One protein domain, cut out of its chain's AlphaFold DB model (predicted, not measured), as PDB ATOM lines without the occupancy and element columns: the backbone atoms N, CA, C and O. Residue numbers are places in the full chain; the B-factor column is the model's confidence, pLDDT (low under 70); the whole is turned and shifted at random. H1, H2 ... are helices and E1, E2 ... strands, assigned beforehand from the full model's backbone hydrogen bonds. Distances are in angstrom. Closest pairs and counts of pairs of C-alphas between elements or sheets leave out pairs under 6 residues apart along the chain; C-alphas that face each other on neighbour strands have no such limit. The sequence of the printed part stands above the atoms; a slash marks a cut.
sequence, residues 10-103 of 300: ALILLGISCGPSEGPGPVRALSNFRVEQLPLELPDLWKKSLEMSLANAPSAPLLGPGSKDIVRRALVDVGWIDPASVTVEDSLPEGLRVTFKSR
ATOM      1  N   ALA A  10      54.213 107.940  56.552       59.09
ATOM      2  CA  ALA A  10      55.162 108.406  57.554       59.09
ATOM      3  C   ALA A  10      56.546 107.809  57.262       59.09
ATOM      4  O   ALA A  10      56.630 106.653  56.849       59.09
ATOM      5  N   LEU A  11      57.613 108.573  57.499       50.03
ATOM      6  CA  LEU A  11      59.010 108.148  57.403       50.03
ATOM      7  C   LEU A  11      59.699 108.425  58.741       50.03
ATOM      8  O   LEU A  11      59.845 109.575  59.155       50.03
ATOM      9  N   ILE A  12      60.168 107.382  59.410       58.34
ATOM     10  CA  ILE A  12      61.057 107.520  60.566       58.34
ATOM     11  C   ILE A  12      62.448 107.084  60.103       58.34
ATOM     12  O   ILE A  12      62.612 105.932  59.696       58.34
ATOM     13  N   LEU A  13      63.435 107.990  60.133       50.06
ATOM     14  CA  LEU A  13      64.838 107.609  59.965       50.06
ATOM     15  C   LEU A  13      65.456 107.407  61.340       50.06
ATOM     16  O   LEU A  13      65.736 108.339  62.092       50.06
ATOM     17  N   LEU A  14      65.703 106.146  61.655       54.38
ATOM     18  CA  LEU A  14      66.461 105.775  62.824       54.38
ATOM     19  C   LEU A  14      67.940 106.102  62.540       54.38
ATOM     20  O   LEU A  14      68.527 105.474  61.669       54.38
ATOM     21  N   GLY A  15      68.525 107.099  63.217       40.06
ATOM     22  CA  GLY A  15      69.899 107.568  62.983       40.06
ATOM     23  C   GLY A  15      70.614 108.065  64.250       40.06
ATOM     24  O   GLY A  15      69.985 108.353  65.263       40.06
ATOM     25  N   ILE A  16      71.946 108.107  64.178       44.31
ATOM     26  CA  ILE A  16      72.944 108.164  65.266       44.31
ATOM     27  C   ILE A  16      72.836 109.402  66.189       44.31
ATOM     28  O   ILE A  16      72.811 110.533  65.719       44.31
ATOM     29  N   SER A  17      72.964 109.182  67.508       36.81
ATOM     30  CA  SER A  17      73.553 110.156  68.452       36.81
ATOM     31  C   SER A  17      74.977 109.704  68.812       36.81
ATOM     32  O   SER A  17      75.173 108.561  69.226       36.81
ATOM     33  N   CYS A  18      75.992 110.543  68.608       35.31
ATOM     34  CA  CYS A  18      77.407 110.167  68.739       35.31
ATOM     35  C   CYS A  18      77.774 109.581  70.115       35.31
ATOM     36  O   CYS A  18      77.530 110.190  71.152       35.31
ATOM     37  N   GLY A  19      78.437 108.425  70.094       34.75
ATOM     38  CA  GLY A  19      79.166 107.818  71.208       34.75
ATOM     39  C   GLY A  19      79.960 106.625  70.659       34.75
ATOM     40  O   GLY A  19      79.364 105.842  69.915       34.75
ATOM     41  N   PRO A  20      81.277 106.503  70.914       40.50
ATOM     42  CA  PRO A  20      82.092 105.468  70.291       40.50
ATOM     43  C   PRO A  20      82.012 104.173  71.106       40.50
ATOM     44  O   PRO A  20      82.203 104.207  72.319       40.50
ATOM     45  N   SER A  21      81.797 103.027  70.458       37.56
ATOM     46  CA  SER A  21      82.314 101.748  70.966       37.56
ATOM     47  C   SER A  21      82.302 100.679  69.877       37.56
ATOM     48  O   SER A  21      81.245 100.358  69.331       37.56
ATOM     49  N   GLU A  22      83.472 100.114  69.600       40.03
ATOM     50  CA  GLU A  22      83.660  98.916  68.783       40.03
ATOM     51  C   GLU A  22      83.053  97.692  69.498       40.03
ATOM     52  O   GLU A  22      83.355  97.420  70.660       40.03
ATOM     53  N   GLY A  23      82.162  96.972  68.812       43.41
ATOM     54  CA  GLY A  23      81.421  95.810  69.314       43.41
ATOM     55  C   GLY A  23      80.290  95.414  68.349       43.41
ATOM     56  O   GLY A  23      80.116  96.097  67.336       43.41
ATOM     57  N   PRO A  24      79.513  94.337  68.613       45.44
ATOM     58  CA  PRO A  24      78.286  94.075  67.850       45.44
ATOM     59  C   PRO A  24      77.452  95.361  67.881       45.44
ATOM     60  O   PRO A  24      77.332  95.950  68.952       45.44
ATOM     61  N   GLY A  25      76.997  95.832  66.713       54.44
ATOM     62  CA  GLY A  25      76.598  97.227  66.471       54.44
ATOM     63  C   GLY A  25      75.820  97.913  67.610       54.44
ATOM     64  O   GLY A  25      75.064  97.260  68.335       54.44
ATOM     65  N   PRO A  26      75.980  99.237  67.789       62.69
ATOM     66  CA  PRO A  26      75.538  99.952  68.986       62.69
ATOM     67  C   PRO A  26      74.063  99.680  69.327       62.69
ATOM     68  O   PRO A  26      73.164  99.896  68.510       62.69
ATOM     69  N   VAL A  27      73.811  99.227  70.562       61.03
ATOM     70  CA  VAL A  27      72.463  99.057  71.128       61.03
ATOM     71  C   VAL A  27      71.917 100.427  71.518       61.03
ATOM     72  O   VAL A  27      72.561 101.159  72.268       61.03
ATOM     73  N   ARG A  28      70.731 100.795  71.018       65.31
ATOM     74  CA  ARG A  28      70.150 102.131  71.238       65.31
ATOM     75  C   ARG A  28      68.672 102.078  71.612       65.31
ATOM     76  O   ARG A  28      67.905 101.332  71.009       65.31
ATOM     77  N   ALA A  29      68.280 102.901  72.584       61.56
ATOM     78  CA  ALA A  29      66.887 103.069  73.001       61.56
ATOM     79  C   ALA A  29      66.046 103.730  71.900       61.56
ATOM     80  O   ALA A  29      66.492 104.730  71.330       61.56
ATOM     81  N   LEU A  30      64.837 103.203  71.634       64.81
ATOM     82  CA  LEU A  30      63.921 103.702  70.589       64.81
ATOM     83  C   LEU A  30      63.452 105.162  70.794       64.81
ATOM     84  O   LEU A  30      63.022 105.808  69.839       64.81
ATOM     85  N   SER A  31      63.646 105.724  71.989       59.50
ATOM     86  CA  SER A  31      63.450 107.148  72.298       59.50
ATOM     87  C   SER A  31      64.439 108.094  71.617       59.50
ATOM     88  O   SER A  31      64.109 109.253  71.394       59.50
ATOM     89  N   ASN A  32      65.655 107.638  71.303       62.66
ATOM     90  CA  ASN A  32      66.733 108.506  70.808       62.66
ATOM     91  C   ASN A  32      66.696 108.719  69.289       62.66
ATOM     92  O   ASN A  32      67.652 109.232  68.708       62.66
ATOM     93  N   PHE A  33      65.630 108.273  68.631       63.19
ATOM     94  CA  PHE A  33      65.541 108.247  67.182       63.19
ATOM     95  C   PHE A  33      64.727 109.409  66.623       63.19
ATOM     96  O   PHE A  33      63.821 109.943  67.262       63.19
ATOM     97  N   ARG A  34      65.056 109.795  65.388       62.16
ATOM     98  CA  ARG A  34      64.454 110.938  64.717       62.16
ATOM     99  C   ARG A  34      63.253 110.506  63.883       62.16
ATOM    100  O   ARG A  34      63.359 109.727  62.941       62.16
ATOM    101  N   VAL A  35      62.099 111.081  64.182       63.72
ATOM    102  CA  VAL A  35      60.946 111.034  63.283       63.72
ATOM    103  C   VAL A  35      61.136 112.129  62.235       63.72
ATOM    104  O   VAL A  35      61.145 113.308  62.577       63.72
ATOM    105  N   GLU A  36      61.350 111.754  60.974       58.72
ATOM    106  CA  GLU A  36      61.645 112.728  59.912       58.72
ATOM    107  C   GLU A  36      60.402 113.222  59.191       58.72
ATOM    108  O   GLU A  36      60.322 114.391  58.818       58.72
ATOM    109  N   GLN A  37      59.419 112.345  59.023       61.81
ATOM    110  CA  GLN A  37      58.175 112.671  58.363       61.81
ATOM    111  C   GLN A  37      57.020 111.978  59.069       61.81
ATOM    112  O   GLN A  37      56.938 110.754  59.153       61.81
ATOM    113  N   LEU A  38      56.081 112.789  59.530       64.31
ATOM    114  CA  LEU A  38      54.742 112.346  59.874       64.31
ATOM    115  C   LEU A  38      53.768 112.931  58.854       64.31
ATOM    116  O   LEU A  38      54.075 113.955  58.235       64.31
ATOM    117  N   PRO A  39      52.582 112.325  58.690       64.00
ATOM    118  CA  PRO A  39      51.472 113.017  58.062       64.00
ATOM    119  C   PRO A  39      51.335 114.405  58.702       64.00
ATOM    120  O   PRO A  39      51.266 114.512  59.931       64.00
ATOM    121  N   LEU A  40      51.323 115.457  57.874       56.09
ATOM    122  CA  LEU A  40      51.322 116.861  58.315       56.09
ATOM    123  C   LEU A  40      50.165 117.193  59.280       56.09
ATOM    124  O   LEU A  40      50.277 118.127  60.066       56.09
ATOM    125  N   GLU A  41      49.095 116.395  59.270       69.38
ATOM    126  CA  GLU A  41      47.830 116.667  59.965       69.38
ATOM    127  C   GLU A  41      47.466 115.611  61.024       69.38
ATOM    128  O   GLU A  41      46.293 115.357  61.292       69.38
ATOM    129  N   LEU A  42      48.456 114.950  61.637       71.62
ATOM    130  CA  LEU A  42      48.170 114.043  62.755       71.62
ATOM    131  C   LEU A  42      47.709 114.810  64.007       71.62
ATOM    132  O   LEU A  42      48.407 115.744  64.419       71.62
ATOM    133  N   PRO A  43      46.626 114.370  64.680       78.62
ATOM    134  CA  PRO A  43      46.230 114.917  65.974       78.62
ATOM    135  C   PRO A  43      47.353 114.809  67.014       78.62
ATOM    136  O   PRO A  43      48.064 113.803  67.073       78.62
ATOM    137  N   ASP A  44      47.475 115.796  67.902       81.25
ATOM    138  CA  ASP A  44      48.552 115.826  68.905       81.25
ATOM    139  C   ASP A  44      48.551 114.604  69.828       81.25
ATOM    140  O   ASP A  44      49.606 114.098  70.205       81.25
ATOM    141  N   LEU A  45      47.369 114.083  70.166       81.50
ATOM    142  CA  LEU A  45      47.246 112.869  70.975       81.50
ATOM    143  C   LEU A  45      47.819 111.635  70.266       81.50
ATOM    144  O   LEU A  45      48.369 110.757  70.926       81.50
ATOM    145  N   TRP A  46      47.737 111.582  68.936       85.31
ATOM    146  CA  TRP A  46      48.295 110.488  68.141       85.31
ATOM    147  C   TRP A  46      49.820 110.587  68.060       85.31
ATOM    148  O   TRP A  46      50.509 109.571  68.168       85.31
ATOM    149  N   LYS A  47      50.358 111.809  67.943       83.56
ATOM    150  CA  LYS A  47      51.808 112.059  68.017       83.56
ATOM    151  C   LYS A  47      52.363 111.646  69.380       83.56
ATOM    152  O   LYS A  47      53.279 110.832  69.442       83.56
ATOM    153  N   LYS A  48      51.731 112.096  70.468       84.12
ATOM    154  CA  LYS A  48      52.126 111.738  71.840       84.12
ATOM    155  C   LYS A  48      52.074 110.235  72.098       84.12
ATOM    156  O   LYS A  48      52.948 109.706  72.776       84.12
ATOM    157  N   SER A  49      51.073 109.524  71.567       85.62
ATOM    158  CA  SER A  49      51.001 108.068  71.744       85.62
ATOM    159  C   SER A  49      52.138 107.342  71.017       85.62
ATOM    160  O   SER A  49      52.636 106.340  71.521       85.62
ATOM    161  N   LEU A  50      52.557 107.842  69.849       85.56
ATOM    162  CA  LEU A  50      53.715 107.317  69.127       85.56
ATOM    163  C   LEU A  50      55.010 107.573  69.907       85.56
ATOM    164  O   LEU A  50      55.768 106.636  70.136       85.56
ATOM    165  N   GLU A  51      55.232 108.805  70.366       84.00
ATOM    166  CA  GLU A  51      56.400 109.172  71.182       84.00
ATOM    167  C   GLU A  51      56.496 108.321  72.452       84.00
ATOM    168  O   GLU A  51      57.562 107.805  72.774       84.00
ATOM    169  N   MET A  52      55.372 108.111  73.142       84.38
ATOM    170  CA  MET A  52      55.312 107.270  74.336       84.38
ATOM    171  C   MET A  52      55.629 105.803  74.027       84.38
ATOM    172  O   MET A  52      56.329 105.155  74.803       84.38
ATOM    173  N   SER A  53      55.150 105.276  72.896       84.75
ATOM    174  CA  SER A  53      55.473 103.908  72.477       84.75
ATOM    175  C   SER A  53      56.964 103.753  72.181       84.75
ATOM    176  O   SER A  53      57.608 102.834  72.681       84.75
ATOM    177  N   LEU A  54      57.547 104.706  71.447       82.25
ATOM    178  CA  LEU A  54      58.980 104.728  71.156       82.25
ATOM    179  C   LEU A  54      59.822 104.881  72.430       82.25
ATOM    180  O   LEU A  54      60.867 104.245  72.547       82.25
ATOM    181  N   ALA A  55      59.360 105.667  73.405       79.75
ATOM    182  CA  ALA A  55      60.060 105.855  74.672       79.75
ATOM    183  C   ALA A  55      60.068 104.611  75.568       79.75
ATOM    184  O   ALA A  55      61.047 104.377  76.274       79.75
ATOM    185  N   ASN A  56      59.001 103.812  75.524       81.00
ATOM    186  CA  ASN A  56      58.861 102.599  76.332       81.00
ATOM    187  C   ASN A  56      59.385 101.337  75.633       81.00
ATOM    188  O   ASN A  56      59.465 100.275  76.253       81.00
ATOM    189  N   ALA A  57      59.709 101.421  74.344       79.75
ATOM    190  CA  ALA A  57      60.154 100.274  73.579       79.75
ATOM    191  C   ALA A  57      61.591  99.854  73.945       79.75
ATOM    192  O   ALA A  57      62.444 100.698  74.237       79.75
ATOM    193  N   PRO A  58      61.886  98.540  73.916       78.00
ATOM    194  CA  PRO A  58      63.210  98.037  74.248       78.00
ATOM    195  C   PRO A  58      64.255  98.549  73.255       78.00
ATOM    196  O   PRO A  58      63.974  98.753  72.073       78.00
ATOM    197  N   SER A  59      65.487  98.717  73.733       76.44
ATOM    198  CA  SER A  59      66.608  99.115  72.884       76.44
ATOM    199  C   SER A  59      66.852  98.099  71.768       76.44
ATOM    200  O   SER A  59      66.828  96.890  72.001       76.44
ATOM    201  N   ALA A  60      67.128  98.588  70.560       69.38
ATOM    202  CA  ALA A  60      67.418  97.760  69.397       69.38
ATOM    203  C   ALA A  60      68.922  97.816  69.055       69.38
ATOM    204  O   ALA A  60      69.502  98.907  69.066       69.38
ATOM    205  N   PRO A  61      69.571  96.678  68.740       67.69
ATOM    206  CA  PRO A  61      70.916  96.673  68.169       67.69
ATOM    207  C   PRO A  61      70.852  97.180  66.724       67.69
ATOM    208  O   PRO A  61      70.165  96.585  65.896       67.69
ATOM    209  N   LEU A  62      71.541  98.271  66.393       64.19
ATOM    210  CA  LEU A  62      71.568  98.763  65.012       64.19
ATOM    211  C   LEU A  62      72.232  97.731  64.090       64.19
ATOM    212  O   LEU A  62      73.314  97.239  64.399       64.19
ATOM    213  N   LEU A  63      71.561  97.382  62.982       65.88
ATOM    214  CA  LEU A  63      72.002  96.378  61.993       65.88
ATOM    215  C   LEU A  63      72.189  94.949  62.553       65.88
ATOM    216  O   LEU A  63      72.644  94.053  61.846       65.88
ATOM    217  N   GLY A  64      71.804  94.711  63.812       66.94
ATOM    218  CA  GLY A  64      71.824  93.390  64.427       66.94
ATOM    219  C   GLY A  64      70.646  92.516  63.971       66.94
ATOM    220  O   GLY A  64      69.577  93.045  63.629       66.94
ATOM    221  N   PRO A  65      70.790  91.179  63.997       66.56
ATOM    222  CA  PRO A  65      69.680  90.267  63.728       66.56
ATOM    223  C   PRO A  65      68.524  90.531  64.712       66.56
ATOM    224  O   PRO A  65      68.733  90.627  65.917       66.56
ATOM    225  N   GLY A  66      67.301  90.691  64.195       76.56
ATOM    226  CA  GLY A  66      66.090  90.948  64.996       76.56
ATOM    227  C   GLY A  66      65.787  92.423  65.314       76.56
ATOM    228  O   GLY A  66      64.719  92.723  65.845       76.56
ATOM    229  N   SER A  67      66.662  93.360  64.940       77.56
ATOM    230  CA  SER A  67      66.453  94.809  65.126       77.56
ATOM    231  C   SER A  67      65.175  95.327  64.456       77.56
ATOM    232  O   SER A  67      64.372  96.027  65.076       77.56
ATOM    233  N   LYS A  68      64.935  94.897  63.214       84.06
ATOM    234  CA  LYS A  68      63.728  95.222  62.441       84.06
ATOM    235  C   LYS A  68      62.450  94.746  63.127       84.06
ATOM    236  O   LYS A  68      61.447  95.454  63.099       84.06
ATOM    237  N   ASP A  69      62.483  93.580  63.771       85.81
ATOM    238  CA  ASP A  69      61.316  93.022  64.457       85.81
ATOM    239  C   ASP A  69      61.011  93.752  65.765       85.81
ATOM    240  O   ASP A  69      59.842  93.971  66.076       85.81
ATOM    241  N   ILE A  70      62.043  94.178  66.503       82.81
ATOM    242  CA  ILE A  70      61.882  95.021  67.696       82.81
ATOM    243  C   ILE A  70      61.192  96.339  67.321       82.81
ATOM    244  O   ILE A  70      60.180  96.701  67.921       82.81
ATOM    245  N   VAL A  71      61.695  97.013  66.283       82.06
ATOM    246  CA  VAL A  71      61.126  98.276  65.789       82.06
ATOM    247  C   VAL A  71      59.705  98.081  65.271       82.06
ATOM    248  O   VAL A  71      58.815  98.861  65.602       82.06
ATOM    249  N   ARG A  72      59.461  97.018  64.494       87.06
ATOM    250  CA  ARG A  72      58.120  96.700  63.997       87.06
ATOM    251  C   ARG A  72      57.136  96.509  65.154       87.06
ATOM    252  O   ARG A  72      56.064  97.102  65.116       87.06
ATOM    253  N   ARG A  73      57.488  95.732  66.186       85.38
ATOM    254  CA  ARG A  73      56.614  95.486  67.351       85.38
ATOM    255  C   ARG A  73      56.262  96.773  68.097       85.38
ATOM    256  O   ARG A  73      55.088  97.003  68.354       85.38
ATOM    257  N   ALA A  74      57.244  97.643  68.336       84.38
ATOM    258  CA  ALA A  74      57.028  98.932  68.999       84.38
ATOM    259  C   ALA A  74      55.990  99.825  68.290       84.38
ATOM    260  O   ALA A  74      55.306 100.623  68.929       84.38
ATOM    261  N   LEU A  75      55.870  99.703  66.965       85.81
ATOM    262  CA  LEU A  75      54.903 100.465  66.173       85.81
ATOM    263  C   LEU A  75      53.553  99.762  66.026       85.81
ATOM    264  O   LEU A  75      52.532 100.439  65.952       85.81
ATOM    265  N   VAL A  76      53.525  98.427  66.010       83.62
ATOM    266  CA  VAL A  76      52.278  97.640  65.952       83.62
ATOM    267  C   VAL A  76      51.394  97.887  67.180       83.62
ATOM    268  O   VAL A  76      50.170  97.876  67.058       83.62
ATOM    269  N   ASP A  77      52.001  98.174  68.332       81.25
ATOM    270  CA  ASP A  77      51.285  98.473  69.578       81.25
ATOM    271  C   ASP A  77      50.686  99.894  69.611       81.25
ATOM    272  O   ASP A  77      49.840 100.209  70.453       81.25
ATOM    273  N   VAL A  78      51.061 100.761  68.664       88.00
ATOM    274  CA  VAL A  78      50.452 102.085  68.513       88.00
ATOM    275  C   VAL A  78      49.091 101.919  67.839       88.00
ATOM    276  O   VAL A  78      48.987 101.776  66.625       88.00
ATOM    277  N   GLY A  79      48.019 101.973  68.631       85.00
ATOM    278  CA  GLY A  79      46.671 101.560  68.215       85.00
ATOM    279  C   GLY A  79      46.081 102.218  66.956       85.00
ATOM    280  O   GLY A  79      45.173 101.646  66.355       85.00
ATOM    281  N   TRP A  80      46.581 103.383  66.530       87.31
ATOM    282  CA  TRP A  80      46.148 104.060  65.299       87.31
ATOM    283  C   TRP A  80      46.991 103.726  64.060       87.31
ATOM    284  O   TRP A  80      46.575 104.059  62.950       87.31
ATOM    285  N   ILE A  81      48.145 103.075  64.216       88.38
ATOM    286  CA  ILE A  81      48.977 102.608  63.103       88.38
ATOM    287  C   ILE A  81      48.372 101.319  62.540       88.38
ATOM    288  O   ILE A  81      47.921 100.446  63.287       88.38
ATOM    289  N   ASP A  82      48.328 101.203  61.211       88.75
ATOM    290  CA  ASP A  82      47.969  99.950  60.552       88.75
ATOM    291  C   ASP A  82      49.176  98.995  60.592       88.75
ATOM    292  O   ASP A  82      50.170  99.244  59.899       88.75
ATOM    293  N   PRO A  83      49.115  97.893  61.360       89.25
ATOM    294  CA  PRO A  83      50.241  96.985  61.526       89.25
ATOM    295  C   PRO A  83      50.660  96.312  60.218       89.25
ATOM    296  O   PRO A  83      51.840  96.016  60.043       89.25
ATOM    297  N   ALA A  84      49.728  96.102  59.279       89.81
ATOM    298  CA  ALA A  84      50.029  95.483  57.989       89.81
ATOM    299  C   ALA A  84      50.835  96.413  57.066       89.81
ATOM    300  O   ALA A  84      51.458  95.955  56.110       89.81
ATOM    301  N   SER A  85      50.840  97.716  57.357       89.25
ATOM    302  CA  SER A  85      51.548  98.725  56.572       89.25
ATOM    303  C   SER A  85      52.982  98.991  57.040       89.25
ATOM    304  O   SER A  85      53.701  99.719  56.360       89.25
ATOM    305  N   VAL A  86      53.393  98.440  58.190       88.81
ATOM    306  CA  VAL A  86      54.688  98.748  58.808       88.81
ATOM    307  C   VAL A  86      55.821  98.034  58.068       88.81
ATOM    308  O   VAL A  86      56.014  96.821  58.205       88.81
ATOM    309  N   THR A  87      56.622  98.799  57.333       88.00
ATOM    310  CA  THR A  87      57.860  98.324  56.707       88.00
ATOM    311  C   THR A  87      59.070  98.875  57.447       88.00
ATOM    312  O   THR A  87      59.091 100.040  57.836       88.00
ATOM    313  N   VAL A  88      60.074  98.025  57.664       86.81
ATOM    314  CA  VAL A  88      61.335  98.401  58.310       86.81
ATOM    315  C   VAL A  88      62.477  97.927  57.424       86.81
ATOM    316  O   VAL A  88      62.618  96.728  57.172       86.81
ATOM    317  N   GLU A  89      63.278  98.866  56.948       85.44
ATOM    318  CA  GLU A  89      64.377  98.648  56.010       85.44
ATOM    319  C   GLU A  89      65.681  99.162  56.613       85.44
ATOM    320  O   GLU A  89      65.663 100.077  57.432       85.44
ATOM    321  N   ASP A  90      66.816  98.593  56.213       78.62
ATOM    322  CA  ASP A  90      68.110  99.159  56.597       78.62
ATOM    323  C   ASP A  90      68.352 100.443  55.799       78.62
ATOM    324  O   ASP A  90      68.065 100.511  54.603       78.62
ATOM    325  N   SER A  91      68.876 101.470  56.459       77.25
ATOM    326  CA  SER A  91      69.211 102.750  55.843       77.25
ATOM    327  C   SER A  91      70.616 103.161  56.258       77.25
ATOM    328  O   SER A  91      70.950 103.162  57.437       77.25
ATOM    329  N   LEU A  92      71.443 103.537  55.287       67.50
ATOM    330  CA  LEU A  92      72.810 104.005  55.527       67.50
ATOM    331  C   LEU A  92      72.825 105.465  56.035       67.50
ATOM    332  O   LEU A  92      71.889 106.210  55.721       67.50
ATOM    333  N   PRO A  93      73.865 105.906  56.779       57.16
ATOM    334  CA  PRO A  93      75.098 105.172  57.102       57.16
ATOM    335  C   PRO A  93      74.936 104.070  58.163       57.16
ATOM    336  O   PRO A  93      75.478 102.995  57.957       57.16
ATOM    337  N   GLU A  94      74.131 104.255  59.213       62.81
ATOM    338  CA  GLU A  94      73.749 103.190  60.161       62.81
ATOM    339  C   GLU A  94      72.382 103.513  60.761       62.81
ATOM    340  O   GLU A  94      72.252 104.343  61.666       62.81
ATOM    341  N   GLY A  95      71.342 102.888  60.228       67.62
ATOM    342  CA  GLY A  95      69.987 103.266  60.551       67.62
ATOM    343  C   GLY A  95      68.952 102.290  60.041       67.62
ATOM    344  O   GLY A  95      69.235 101.375  59.271       67.62
ATOM    345  N   LEU A  96      67.724 102.509  60.475       75.00
ATOM    346  CA  LEU A  96      66.556 101.825  59.950       75.00
ATOM    347  C   LEU A  96      65.587 102.877  59.435       75.00
ATOM    348  O   LEU A  96      65.311 103.878  60.089       75.00
ATOM    349  N   ARG A  97      65.059 102.640  58.252       79.75
ATOM    350  CA  ARG A  97      63.958 103.400  57.698       79.75
ATOM    351  C   ARG A  97      62.672 102.679  58.045       79.75
ATOM    352  O   ARG A  97      62.520 101.509  57.704       79.75
ATOM    353  N   VAL A  98      61.744 103.376  58.685       81.75
ATOM    354  CA  VAL A  98      60.415 102.835  58.965       81.75
ATOM    355  C   VAL A  98      59.376 103.614  58.191       81.75
ATOM    356  O   VAL A  98      59.349 104.843  58.273       81.75
ATOM    357  N   THR A  99      58.506 102.903  57.478       84.94
ATOM    358  CA  THR A  99      57.306 103.505  56.899       84.94
ATOM    359  C   THR A  99      56.052 102.804  57.376       84.94
ATOM    360  O   THR A  99      56.060 101.601  57.627       84.94
ATOM    361  N   PHE A 100      54.980 103.570  57.553       86.94
ATOM    362  CA  PHE A 100      53.676 103.050  57.947       86.94
ATOM    363  C   PHE A 100      52.557 103.994  57.504       86.94
ATOM    364  O   PHE A 100      52.786 105.158  57.159       86.94
ATOM    365  N   LYS A 101      51.331 103.472  57.536       85.00
ATOM    366  CA  LYS A 101      50.076 104.183  57.300       85.00
ATOM    367  C   LYS A 101      49.232 104.160  58.572       85.00
ATOM    368  O   LYS A 101      49.317 103.235  59.380       85.00
ATOM    369  N   SER A 102      48.395 105.175  58.745       85.62
ATOM    370  CA  SER A 102      47.358 105.150  59.773       85.62
ATOM    371  C   SER A 102      46.217 104.221  59.366       85.62
ATOM    372  O   SER A 102      45.883 104.099  58.182       85.62
ATOM    373  N   ARG A 103      45.559 103.626  60.360       87.50
ATOM    374  CA  ARG A 103      44.260 102.975  60.183       87.50
ATOM    375  C   ARG A 103      43.252 103.972  59.626       87.50
ATOM    376  O   ARG A 103      43.263 105.149  59.991       87.50
TER     377      ARG A 103
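Overview. This is residues 10 to 103 of the 300 residues of an uncharacterized protein of Planctomycetes bacterium (UniProt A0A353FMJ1). A twisted wall of four antiparallel strands has H2 packed over one face, along its strands E4 and E3, while H1, which is not on the sheet, folds into a helical hairpin with H2, touching it through residues 50 to 54, and the loop of residues 18 to 23 sticks out. The printed part has 94 residues, with E1, E2, H1, H2, E3 and E4 along it and the sheet order E2, E1, E4, E3. The class is mixed, helices and strands, with 43 residues in named elements, under half. It is compact, radius of gyration of the C-alphas 12.9 A, yet elongated, spanning 40 by 23 by 22 A.

Arrangement. Start at E1, residues 10 to 14; E2, residues 34 to 37, forms a hairpin with it, N 11 and O 37 being 2.8 A apart. On the other side of E1 look for E4, residues 95 to 100, antiparallel at 163 degrees, with N 12 and O 98 at 2.9 A. E3, residues 87 to 91, forms a hairpin with E4, with N 89 and O 97 at 2.9 A. H2, residues 67 to 76, is on the sheet at a height of 9.3 A, two layers, a helix over one face; its closest C-alphas to E3 are Lys 68 and Val 88, 5.7 A. H1, residues 44 to 56, is not on the sheet; its residues 50 to 54 alone touch H2, closest C-alphas Ser 53 and Ala 74, 6.3 A, opposite ways at 38 degrees, only just a steep tilt, a helical hairpin. In H1 and H2 every O i to N i+4 pair is within hydrogen-bond range.

Along the chain. Find C-alpha 10 at (55.162, 108.406, 57.554), where E1 begins its 12.7 A; E2 covers 9.1 A. From C-alpha 44 at (48.552, 115.826, 68.905) H1 runs 18.3 A; H2 runs 14.5 A and E3 12.2 A. E4 runs 16.5 A to C-alpha 100 at (53.676, 103.050, 57.947).

Size, cuts and confidence. The C-alphas of Glu 22 and Glu 41 are the farthest apart, 40.9 A. The printed part has no cut; E1 to E2 is a long link of 19 residues, within which residues 27 to 28 pair antiparallel with 60 to 61. Look for pLDDT under 70 at residues 10 to 41, 60 to 65 and 92 to 95.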